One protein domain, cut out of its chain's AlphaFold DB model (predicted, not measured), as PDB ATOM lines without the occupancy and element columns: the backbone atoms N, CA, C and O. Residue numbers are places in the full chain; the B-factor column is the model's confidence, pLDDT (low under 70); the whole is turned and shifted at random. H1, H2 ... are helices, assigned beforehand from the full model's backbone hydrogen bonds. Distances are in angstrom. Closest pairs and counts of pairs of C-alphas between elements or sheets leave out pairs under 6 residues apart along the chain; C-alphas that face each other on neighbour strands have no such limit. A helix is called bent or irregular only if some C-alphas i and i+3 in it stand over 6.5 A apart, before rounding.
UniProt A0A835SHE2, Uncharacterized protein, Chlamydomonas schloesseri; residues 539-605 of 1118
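AT A GLANCE: This is residues 539 to 605 of the 1118 residues of an uncharacterized protein of Chlamydomonas schloesseri (UniProt A0A835SHE2). Three helices, H1, H2 and H4, lie roughly side by side as a small bundle: H1 and H4 are close together and run the same way, while H2 folds back the opposite way as the second arm of a hairpin with H1, a little farther off. The short H3 lies at the end of the bundle where H1 and H4 begin and H2 ends, and the link from H1 to H2 loops round the other end. The printed part has 67 residues with four named helices, in the order H1, H2, H3, H4, and no named strand; the class is all helix. It is compact, with a radius of gyration of the C-alphas of 11.4 A, and elongated, spanning 35 by 20 by 15 A.

HOW THE PARTS SIT: H1, residues 544 to 556, is the hub, touching three other helices. H2, residues 567 to 581, touches H1, closest at the C-alphas of Ile 547 and Ala 576, 6.7 A apart; this helical hairpin has a shallow tilt of 26 degrees, opposite ways. H3, residues 585 to 588, only just touches H1, through residue 544 alone, with 3 pairs of C-alphas within 8 A; the closest are those of Pro 544 and Met 586, 5.8 A apart. H4, residues 591 to 603, touches H1 with 24 such pairs, closest at the C-alphas of Ser 548 and Leu 597, 4.4 A apart, at a shallow tilt of 31 degrees, the same way. H2 and H4 are close but not clearly touching; their closest C-alphas, of Tyr 573 and Leu 601, are 7.3 A apart. H3 and H4 are apart. Every O i to N i+4 pair is within hydrogen-bond range in H1 and H4, and 8 of 11 in H2; H3 is too short for such a pair.

IN THESE COORDINATES: H1 begins at C-alpha 544, (83.510, 160.626, 181.353), and is 17.9 A long. H2 is 21.8 A long and only just irregular: C-alphas 570 and 573 are 6.52 A apart. H3 is irregular, with C-alphas 585 and 588 7.2 A apart. H4 is 18.1 A long and ends at C-alpha 603, (97.722, 170.540, 175.111).

THE WHOLE: The two C-alphas farthest apart, of Glu 564 and Gly 588, are 35.3 A apart. The printed part has no cut; the links H2 to H3 and H3 to H4 are tight and H1 to H2 is short. The mean pLDDT of the printed part is 91.5, and no printed residue is under 70.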
ATOM      1  N   PHE A 539      82.923 156.037 170.599       95.12
ATOM      2  CA  PHE A 539      82.972 156.010 172.067       95.12
ATOM      3  C   PHE A 539      81.722 155.392 172.747       95.12
ATOM      4  O   PHE A 539      81.364 155.762 173.867       95.12
ATOM      5  N   ALA A 540      81.035 154.437 172.110       92.62
ATOM      6  CA  ALA A 540      79.872 153.768 172.692       92.62
ATOM      7  C   ALA A 540      80.225 153.030 174.001       92.62
ATOM      8  O   ALA A 540      81.184 152.258 174.078       92.62
ATOM      9  N   GLY A 541      79.436 153.276 175.053       90.69
ATOM     10  CA  GLY A 541      79.663 152.716 176.391       90.69
ATOM     11  C   GLY A 541      80.851 153.321 177.155       90.69
ATOM     12  O   GLY A 541      81.218 152.807 178.216       90.69
ATOM     13  N   PHE A 542      81.473 154.388 176.649       93.06
ATOM     14  CA  PHE A 542      82.419 155.179 177.431       93.06
ATOM     15  C   PHE A 542      81.654 156.054 178.438       93.06
ATOM     16  O   PHE A 542      80.580 156.567 178.144       93.06
ATOM     17  N   VAL A 543      82.227 156.225 179.629       91.81
ATOM     18  CA  VAL A 543      81.787 157.208 180.637       91.81
ATOM     19  C   VAL A 543      82.836 158.331 180.695       91.81
ATOM     20  O   VAL A 543      83.940 158.108 180.183       91.81
ATOM     21  N   PRO A 544      82.583 159.489 181.341       91.75
ATOM     22  CA  PRO A 544      83.510 160.626 181.353       91.75
ATOM     23  C   PRO A 544      84.952 160.253 181.673       91.75
ATOM     24  O   PRO A 544      85.849 160.630 180.931       91.75
ATOM     25  N   GLN A 545      85.158 159.416 182.697       92.62
ATOM     26  CA  GLN A 545      86.474 158.907 183.087       92.62
ATOM     27  C   GLN A 545      87.242 158.257 181.930       92.62
ATOM     28  O   GLN A 545      88.446 158.456 181.804       92.62
ATOM     29  N   HIS A 546      86.564 157.462 181.099       94.56
ATOM     30  CA  HIS A 546      87.200 156.765 179.986       94.56
ATOM     31  C   HIS A 546      87.599 157.763 178.893       94.56
ATOM     32  O   HIS A 546      88.733 157.718 178.430       94.56
ATOM     33  N   ILE A 547      86.707 158.687 178.513       95.94
ATOM     34  CA  ILE A 547      86.989 159.665 177.448       95.94
ATOM     35  C   ILE A 547      88.066 160.656 177.909       95.94
ATOM     36  O   ILE A 547      89.063 160.837 177.215       95.94
ATOM     37  N   SER A 548      87.932 161.223 179.115       96.00
ATOM     38  CA  SER A 548      88.882 162.196 179.662       96.00
ATOM     39  C   SER A 548      90.286 161.615 179.819       96.00
ATOM     40  O   SER A 548      91.264 162.298 179.534       96.00
ATOM     41  N   ASN A 549      90.404 160.357 180.258       95.94
ATOM     42  CA  ASN A 549      91.706 159.718 180.451       95.94
ATOM     43  C   ASN A 549      92.320 159.234 179.132       95.94
ATOM     44  O   ASN A 549      93.533 159.334 178.970       95.94
ATOM     45  N   THR A 550      91.505 158.767 178.181       97.31
ATOM     46  CA  THR A 550      91.956 158.428 176.825       97.31
ATOM     47  C   THR A 550      92.485 159.675 176.108       97.31
ATOM     48  O   THR A 550      93.623 159.656 175.643       97.31
ATOM     49  N   ALA A 551      91.729 160.779 176.091       97.25
ATOM     50  CA  ALA A 551      92.167 162.038 175.486       97.25
ATOM     51  C   ALA A 551      93.427 162.602 176.169       97.25
ATOM     52  O   ALA A 551      94.372 162.998 175.491       97.25
ATOM     53  N   TRP A 552      93.483 162.578 177.508       97.25
ATOM     54  CA  TRP A 552      94.659 163.010 178.272       97.25
ATOM     55  C   TRP A 552      95.907 162.182 177.958       97.25
ATOM     56  O   TRP A 552      96.977 162.749 177.741       97.25
ATOM     57  N   ALA A 553      95.779 160.855 177.894       96.62
ATOM     58  CA  ALA A 553      96.900 159.973 177.597       96.62
ATOM     59  C   ALA A 553      97.398 160.155 176.155       96.62
ATOM     60  O   ALA A 553      98.604 160.225 175.944       96.62
ATOM     61  N   LEU A 554      96.499 160.297 175.175       96.31
ATOM     62  CA  LEU A 554      96.872 160.544 173.777       96.31
ATOM     63  C   LEU A 554      97.566 161.903 173.602       96.31
ATOM     64  O   LEU A 554      98.630 161.959 172.986       96.31
ATOM     65  N   ALA A 555      97.063 162.956 174.256       94.81
ATOM     66  CA  ALA A 555      97.694 164.276 174.257       94.81
ATOM     67  C   ALA A 555      99.086 164.264 174.921       94.81
ATOM     68  O   ALA A 555      99.993 164.972 174.485       94.81
ATOM     69  N   LYS A 556      99.292 163.439 175.961       93.62
ATOM     70  CA  LYS A 556     100.609 163.217 176.592       93.62
ATOM     71  C   LYS A 556     101.543 162.295 175.810       93.62
ATOM     72  O   LYS A 556     102.744 162.308 176.065       93.62
ATOM     73  N   LEU A 557     101.009 161.533 174.862       93.25
ATOM     74  CA  LEU A 557     101.752 160.678 173.939       93.25
ATOM     75  C   LEU A 557     102.010 161.347 172.580       93.25
ATOM     76  O   LEU A 557     102.489 160.674 171.671       93.25
ATOM     77  N   GLU A 558     101.704 162.645 172.451       91.62
ATOM     78  CA  GLU A 558     101.881 163.452 171.231       91.62
ATOM     79  C   GLU A 558     101.103 162.887 170.010       91.62
ATOM     80  O   GLU A 558     101.365 163.239 168.862       91.62
ATOM     81  N   TYR A 559     100.083 162.050 170.252       92.81
ATOM     82  CA  TYR A 559      99.236 161.444 169.218       92.81
ATOM     83  C   TYR A 559      98.228 162.457 168.661       92.81
ATOM     84  O   TYR A 559      97.472 163.056 169.429       92.81
ATOM     85  N   GLY A 560      98.199 162.640 167.338       89.38
ATOM     86  CA  GLY A 560      97.324 163.624 166.686       89.38
ATOM     87  C   GLY A 560      97.681 165.090 166.966       89.38
ATOM     88  O   GLY A 560      96.836 165.960 166.773       89.38
ATOM     89  N   VAL A 561      98.892 165.384 167.462       86.06
ATOM     90  CA  VAL A 561      99.270 166.729 167.931       86.06
ATOM     91  C   VAL A 561     100.094 167.493 166.894       86.06
ATOM     92  O   VAL A 561     101.225 167.127 166.587       86.06
ATOM     93  N   GLY A 562      99.561 168.628 166.431       79.62
ATOM     94  CA  GLY A 562     100.240 169.528 165.490       79.62
ATOM     95  C   GLY A 562     100.064 169.140 164.011       79.62
ATOM     96  O   GLY A 562      99.528 168.075 163.714       79.62
ATOM     97  N   PRO A 563     100.502 170.008 163.077       72.06
ATOM     98  CA  PRO A 563     100.217 169.856 161.645       72.06
ATOM     99  C   PRO A 563     100.883 168.624 161.015       72.06
ATOM    100  O   PRO A 563     100.340 168.057 160.074       72.06
ATOM    101  N   GLU A 564     102.025 168.190 161.556       79.44
ATOM    102  CA  GLU A 564     102.790 167.025 161.086       79.44
ATOM    103  C   GLU A 564     102.121 165.677 161.428       79.44
ATOM    104  O   GLU A 564     102.522 164.630 160.917       79.44
ATOM    105  N   ALA A 565     101.129 165.666 162.328       84.06
ATOM    106  CA  ALA A 565     100.418 164.444 162.686       84.06
ATOM    107  C   ALA A 565      99.474 164.018 161.542       84.06
ATOM    108  O   ALA A 565      98.814 164.880 160.962       84.06
ATOM    109  N   PRO A 566      99.328 162.715 161.224       87.62
ATOM    110  CA  PRO A 566      98.405 162.274 160.176       87.62
ATOM    111  C   PRO A 566      96.970 162.742 160.454       87.62
ATOM    112  O   PRO A 566      96.504 162.636 161.588       87.62
ATOM    113  N   ALA A 567      96.260 163.218 159.425       82.44
ATOM    114  CA  ALA A 567      94.935 163.839 159.567       82.44
ATOM    115  C   ALA A 567      93.910 162.948 160.301       82.44
ATOM    116  O   ALA A 567      93.147 163.438 161.131       82.44
ATOM    117  N   GLU A 568      93.963 161.632 160.073       82.81
ATOM    118  CA  GLU A 568      93.176 160.622 160.799       82.81
ATOM    119  C   GLU A 568      93.366 160.718 162.325       82.81
ATOM    120  O   GLU A 568      92.404 160.652 163.078       82.81
ATOM    121  N   GLN A 569      94.599 160.946 162.794       88.44
ATOM    122  CA  GLN A 569      94.915 161.067 164.222       88.44
ATOM    123  C   GLN A 569      94.509 162.427 164.798       88.44
ATOM    124  O   GLN A 569      94.203 162.519 165.985       88.44
ATOM    125  N   GLN A 570      94.516 163.487 163.980       83.50
ATOM    126  CA  GLN A 570      94.050 164.815 164.397       83.50
ATOM    127  C   GLN A 570      92.534 164.807 164.670       83.50
ATOM    128  O   GLN A 570      92.073 165.444 165.621       83.50
ATOM    129  N   HIS A 571      91.766 164.039 163.884       89.62
ATOM    130  CA  HIS A 571      90.312 163.911 164.027       89.62
ATOM    131  C   HIS A 571      89.880 163.348 165.391       89.62
ATOM    132  O   HIS A 571      88.838 163.757 165.904       89.62
ATOM    133  N   PHE A 572      90.716 162.521 166.034       94.88
ATOM    134  CA  PHE A 572      90.438 161.901 167.334       94.88
ATOM    135  C   PHE A 572      89.871 162.871 168.385       94.88
ATOM    136  O   PHE A 572      88.960 162.521 169.137       94.88
ATOM    137  N   TYR A 573      90.398 164.097 168.463       95.12
ATOM    138  CA  TYR A 573      89.959 165.069 169.466       95.12
ATOM    139  C   TYR A 573      88.597 165.690 169.139       95.12
ATOM    140  O   TYR A 573      87.844 165.971 170.071       95.12
ATOM    141  N   ALA A 574      88.237 165.811 167.858       94.44
ATOM    142  CA  ALA A 574      86.881 166.163 167.442       94.44
ATOM    143  C   ALA A 574      85.912 165.021 167.784       94.44
ATOM    144  O   ALA A 574      84.952 165.241 168.519       94.44
ATOM    145  N   SER A 575      86.246 163.779 167.407       95.50
ATOM    146  CA  SER A 575      85.492 162.570 167.772       95.50
ATOM    147  C   SER A 575      85.267 162.448 169.288       95.50
ATOM    148  O   SER A 575      84.197 162.031 169.737       95.50
ATOM    149  N   ALA A 576      86.263 162.821 170.100       96.12
ATOM    150  CA  ALA A 576      86.179 162.824 171.559       96.12
ATOM    151  C   ALA A 576      85.336 163.987 172.124       96.12
ATOM    152  O   ALA A 576      84.684 163.800 173.153       96.12
ATOM    153  N   VAL A 577      85.323 165.155 171.469       95.75
ATOM    154  CA  VAL A 577      84.443 166.292 171.802       95.75
ATOM    155  C   VAL A 577      82.989 165.954 171.474       95.75
ATOM    156  O   VAL A 577      82.141 166.017 172.364       95.75
ATOM    157  N   ASP A 578      82.701 165.481 170.263       94.88
ATOM    158  CA  ASP A 578      81.362 165.026 169.867       94.88
ATOM    159  C   ASP A 578      80.852 163.928 170.813       94.88
ATOM    160  O   ASP A 578      79.693 163.922 171.236       94.88
ATOM    161  N   ALA A 579      81.746 163.026 171.232       95.12
ATOM    162  CA  ALA A 579      81.416 161.962 172.164       95.12
ATOM    163  C   ALA A 579      80.945 162.447 173.545       95.12
ATOM    164  O   ALA A 579      80.113 161.747 174.134       95.12
ATOM    165  N   VAL A 580      81.448 163.587 174.047       93.50
ATOM    166  CA  VAL A 580      81.049 164.199 175.334       93.50
ATOM    167  C   VAL A 580      79.928 165.232 175.209       93.50
ATOM    168  O   VAL A 580      79.233 165.460 176.196       93.50
ATOM    169  N   MET A 581      79.719 165.807 174.020       92.12
ATOM    170  CA  MET A 581      78.593 166.704 173.716       92.12
ATOM    171  C   MET A 581      77.241 165.982 173.674       92.12
ATOM    172  O   MET A 581      76.190 166.615 173.781       92.12
ATOM    173  N   ARG A 582      77.239 164.650 173.535       90.31
ATOM    174  CA  ARG A 582      76.014 163.845 173.615       90.31
ATOM    175  C   ARG A 582      75.353 163.967 175.000       90.31
ATOM    176  O   ARG A 582      76.063 163.909 176.007       90.31
ATOM    177  N   PRO A 583      74.008 164.053 175.067       83.75
ATOM    178  CA  PRO A 583      73.270 164.118 176.325       83.75
ATOM    179  C   PRO A 583      73.666 163.033 177.331       83.75
ATOM    180  O   PRO A 583      74.046 161.924 176.959       83.75
ATOM    181  N   GLU A 584      73.558 163.376 178.614       81.94
ATOM    182  CA  GLU A 584      73.872 162.542 179.787       81.94
ATOM    183  C   GLU A 584      75.328 162.067 179.936       81.94
ATOM    184  O   GLU A 584      75.739 161.815 181.069       81.94
ATOM    185  N   VAL A 585      76.147 162.010 178.873       88.19
ATOM    186  CA  VAL A 585      77.525 161.484 178.941       88.19
ATOM    187  C   VAL A 585      78.319 162.178 180.045       88.19
ATOM    188  O   VAL A 585      78.836 161.502 180.930       88.19
ATOM    189  N   MET A 586      78.355 163.515 180.057       88.06
ATOM    190  CA  MET A 586      79.065 164.303 181.074       88.06
ATOM    191  C   MET A 586      78.258 164.588 182.354       88.06
ATOM    192  O   MET A 586      78.788 165.216 183.267       88.06
ATOM    193  N   ALA A 587      77.018 164.099 182.491       82.56
ATOM    194  CA  ALA A 587      76.178 164.397 183.662       82.56
ATOM    195  C   ALA A 587      76.713 163.795 184.980       82.56
ATOM    196  O   ALA A 587      76.370 164.267 186.059       82.56
ATOM    197  N   GLY A 588      77.584 162.781 184.897       81.44
ATOM    198  CA  GLY A 588      78.337 162.209 186.025       81.44
ATOM    199  C   GLY A 588      79.839 162.538 186.015       81.44
ATOM    200  O   GLY A 588      80.645 161.756 186.527       81.44
ATOM    201  N   ALA A 589      80.258 163.621 185.353       89.06
ATOM    202  CA  ALA A 589      81.667 163.990 185.233       89.06
ATOM    203  C   ALA A 589      82.179 164.739 186.478       89.06
ATOM    204  O   ALA A 589      81.845 165.899 186.693       89.06
ATOM    205  N   THR A 590      83.044 164.084 187.257       91.25
ATOM    206  CA  THR A 590      83.719 164.668 188.429       91.25
ATOM    207  C   THR A 590      84.682 165.805 188.039       91.25
ATOM    208  O   THR A 590      85.090 165.894 186.873       91.25
ATOM    209  N   PRO A 591      85.164 166.617 189.006       91.88
ATOM    210  CA  PRO A 591      86.224 167.607 188.785       91.88
ATOM    211  C   PRO A 591      87.455 167.055 188.055       91.88
ATOM    212  O   PRO A 591      88.005 167.721 187.180       91.88
ATOM    213  N   GLN A 592      87.846 165.812 188.358       91.38
ATOM    214  CA  GLN A 592      88.957 165.117 187.706       91.38
ATOM    215  C   GLN A 592      88.692 164.873 186.214       91.38
ATOM    216  O   GLN A 592      89.595 165.054 185.395       91.38
ATOM    217  N   HIS A 593      87.469 164.481 185.844       93.62
ATOM    218  CA  HIS A 593      87.109 164.197 184.452       93.62
ATOM    219  C   HIS A 593      87.081 165.488 183.618       93.62
ATOM    220  O   HIS A 593      87.678 165.527 182.542       93.62
ATOM    221  N   TRP A 594      86.490 166.567 184.150       94.00
ATOM    222  CA  TRP A 594      86.520 167.896 183.524       94.00
ATOM    223  C   TRP A 594      87.945 168.445 183.377       94.00
ATOM    224  O   TRP A 594      88.327 168.873 182.289       94.00
ATOM    225  N   SER A 595      88.755 168.368 184.441       94.94
ATOM    226  CA  SER A 595      90.176 168.742 184.426       94.94
ATOM    227  C   SER A 595      90.952 168.001 183.341       94.94
ATOM    228  O   SER A 595      91.639 168.630 182.540       94.94
ATOM    229  N   ASN A 596      90.852 166.668 183.304       96.12
ATOM    230  CA  ASN A 596      91.630 165.850 182.375       96.12
ATOM    231  C   ASN A 596      91.227 166.107 180.918       96.12
ATOM    232  O   ASN A 596      92.113 166.231 180.076       96.12
ATOM    233  N   LEU A 597      89.926 166.247 180.634       96.12
ATOM    234  CA  LEU A 597      89.415 166.566 179.301       96.12
ATOM    235  C   LEU A 597      89.880 167.951 178.826       96.12
ATOM    236  O   LEU A 597      90.500 168.059 177.771       96.12
ATOM    237  N   LEU A 598      89.618 169.007 179.603       96.38
ATOM    238  CA  LEU A 598      89.942 170.379 179.196       96.38
ATOM    239  C   LEU A 598      91.459 170.596 179.091       96.38
ATOM    240  O   LEU A 598      91.923 171.255 178.163       96.38
ATOM    241  N   TYR A 599      92.250 169.984 179.977       97.00
ATOM    242  CA  TYR A 599      93.711 170.021 179.890       97.00
ATOM    243  C   TYR A 599      94.260 169.227 178.692       97.00
ATOM    244  O   TYR A 599      95.228 169.667 178.075       97.00
ATOM    245  N   ALA A 600      93.642 168.100 178.314       96.94
ATOM    246  CA  ALA A 600      94.002 167.372 177.095       96.94
ATOM    247  C   ALA A 600      93.753 168.223 175.842       96.94
ATOM    248  O   ALA A 600      94.661 168.410 175.033       96.94
ATOM    249  N   LEU A 601      92.554 168.802 175.737       96.50
ATOM    250  CA  LEU A 601      92.167 169.706 174.653       96.50
ATOM    251  C   LEU A 601      93.111 170.918 174.557       96.50
ATOM    252  O   LEU A 601      93.515 171.296 173.459       96.50
ATOM    253  N   ALA A 602      93.539 171.470 175.696       96.31
ATOM    254  CA  ALA A 602      94.493 172.576 175.751       96.31
ATOM    255  C   ALA A 602      95.900 172.203 175.255       96.31
ATOM    256  O   ALA A 602      96.495 172.977 174.508       96.31
ATOM    257  N   LEU A 603      96.421 171.020 175.608       93.69
ATOM    258  CA  LEU A 603      97.722 170.540 175.111       93.69
ATOM    259  C   LEU A 603      97.743 170.414 173.582       93.69
ATOM    260  O   LEU A 603      98.748 170.737 172.953       93.69
ATOM    261  N   VAL A 604      96.630 169.980 172.986       93.69
ATOM    262  CA  VAL A 604      96.502 169.806 171.529       93.69
ATOM    263  C   VAL A 604      95.929 171.040 170.820       93.69
ATOM    264  O   VAL A 604      95.753 171.026 169.606       93.69
ATOM    265  N   ARG A 605      95.658 172.121 171.568       94.19
ATOM    266  CA  ARG A 605      95.023 173.374 171.115       94.19
ATOM    267  C   ARG A 605      93.671 173.181 170.399       94.19
ATOM    268  O   ARG A 605      93.309 174.006 169.566       94.19
TER     269      ARG A 605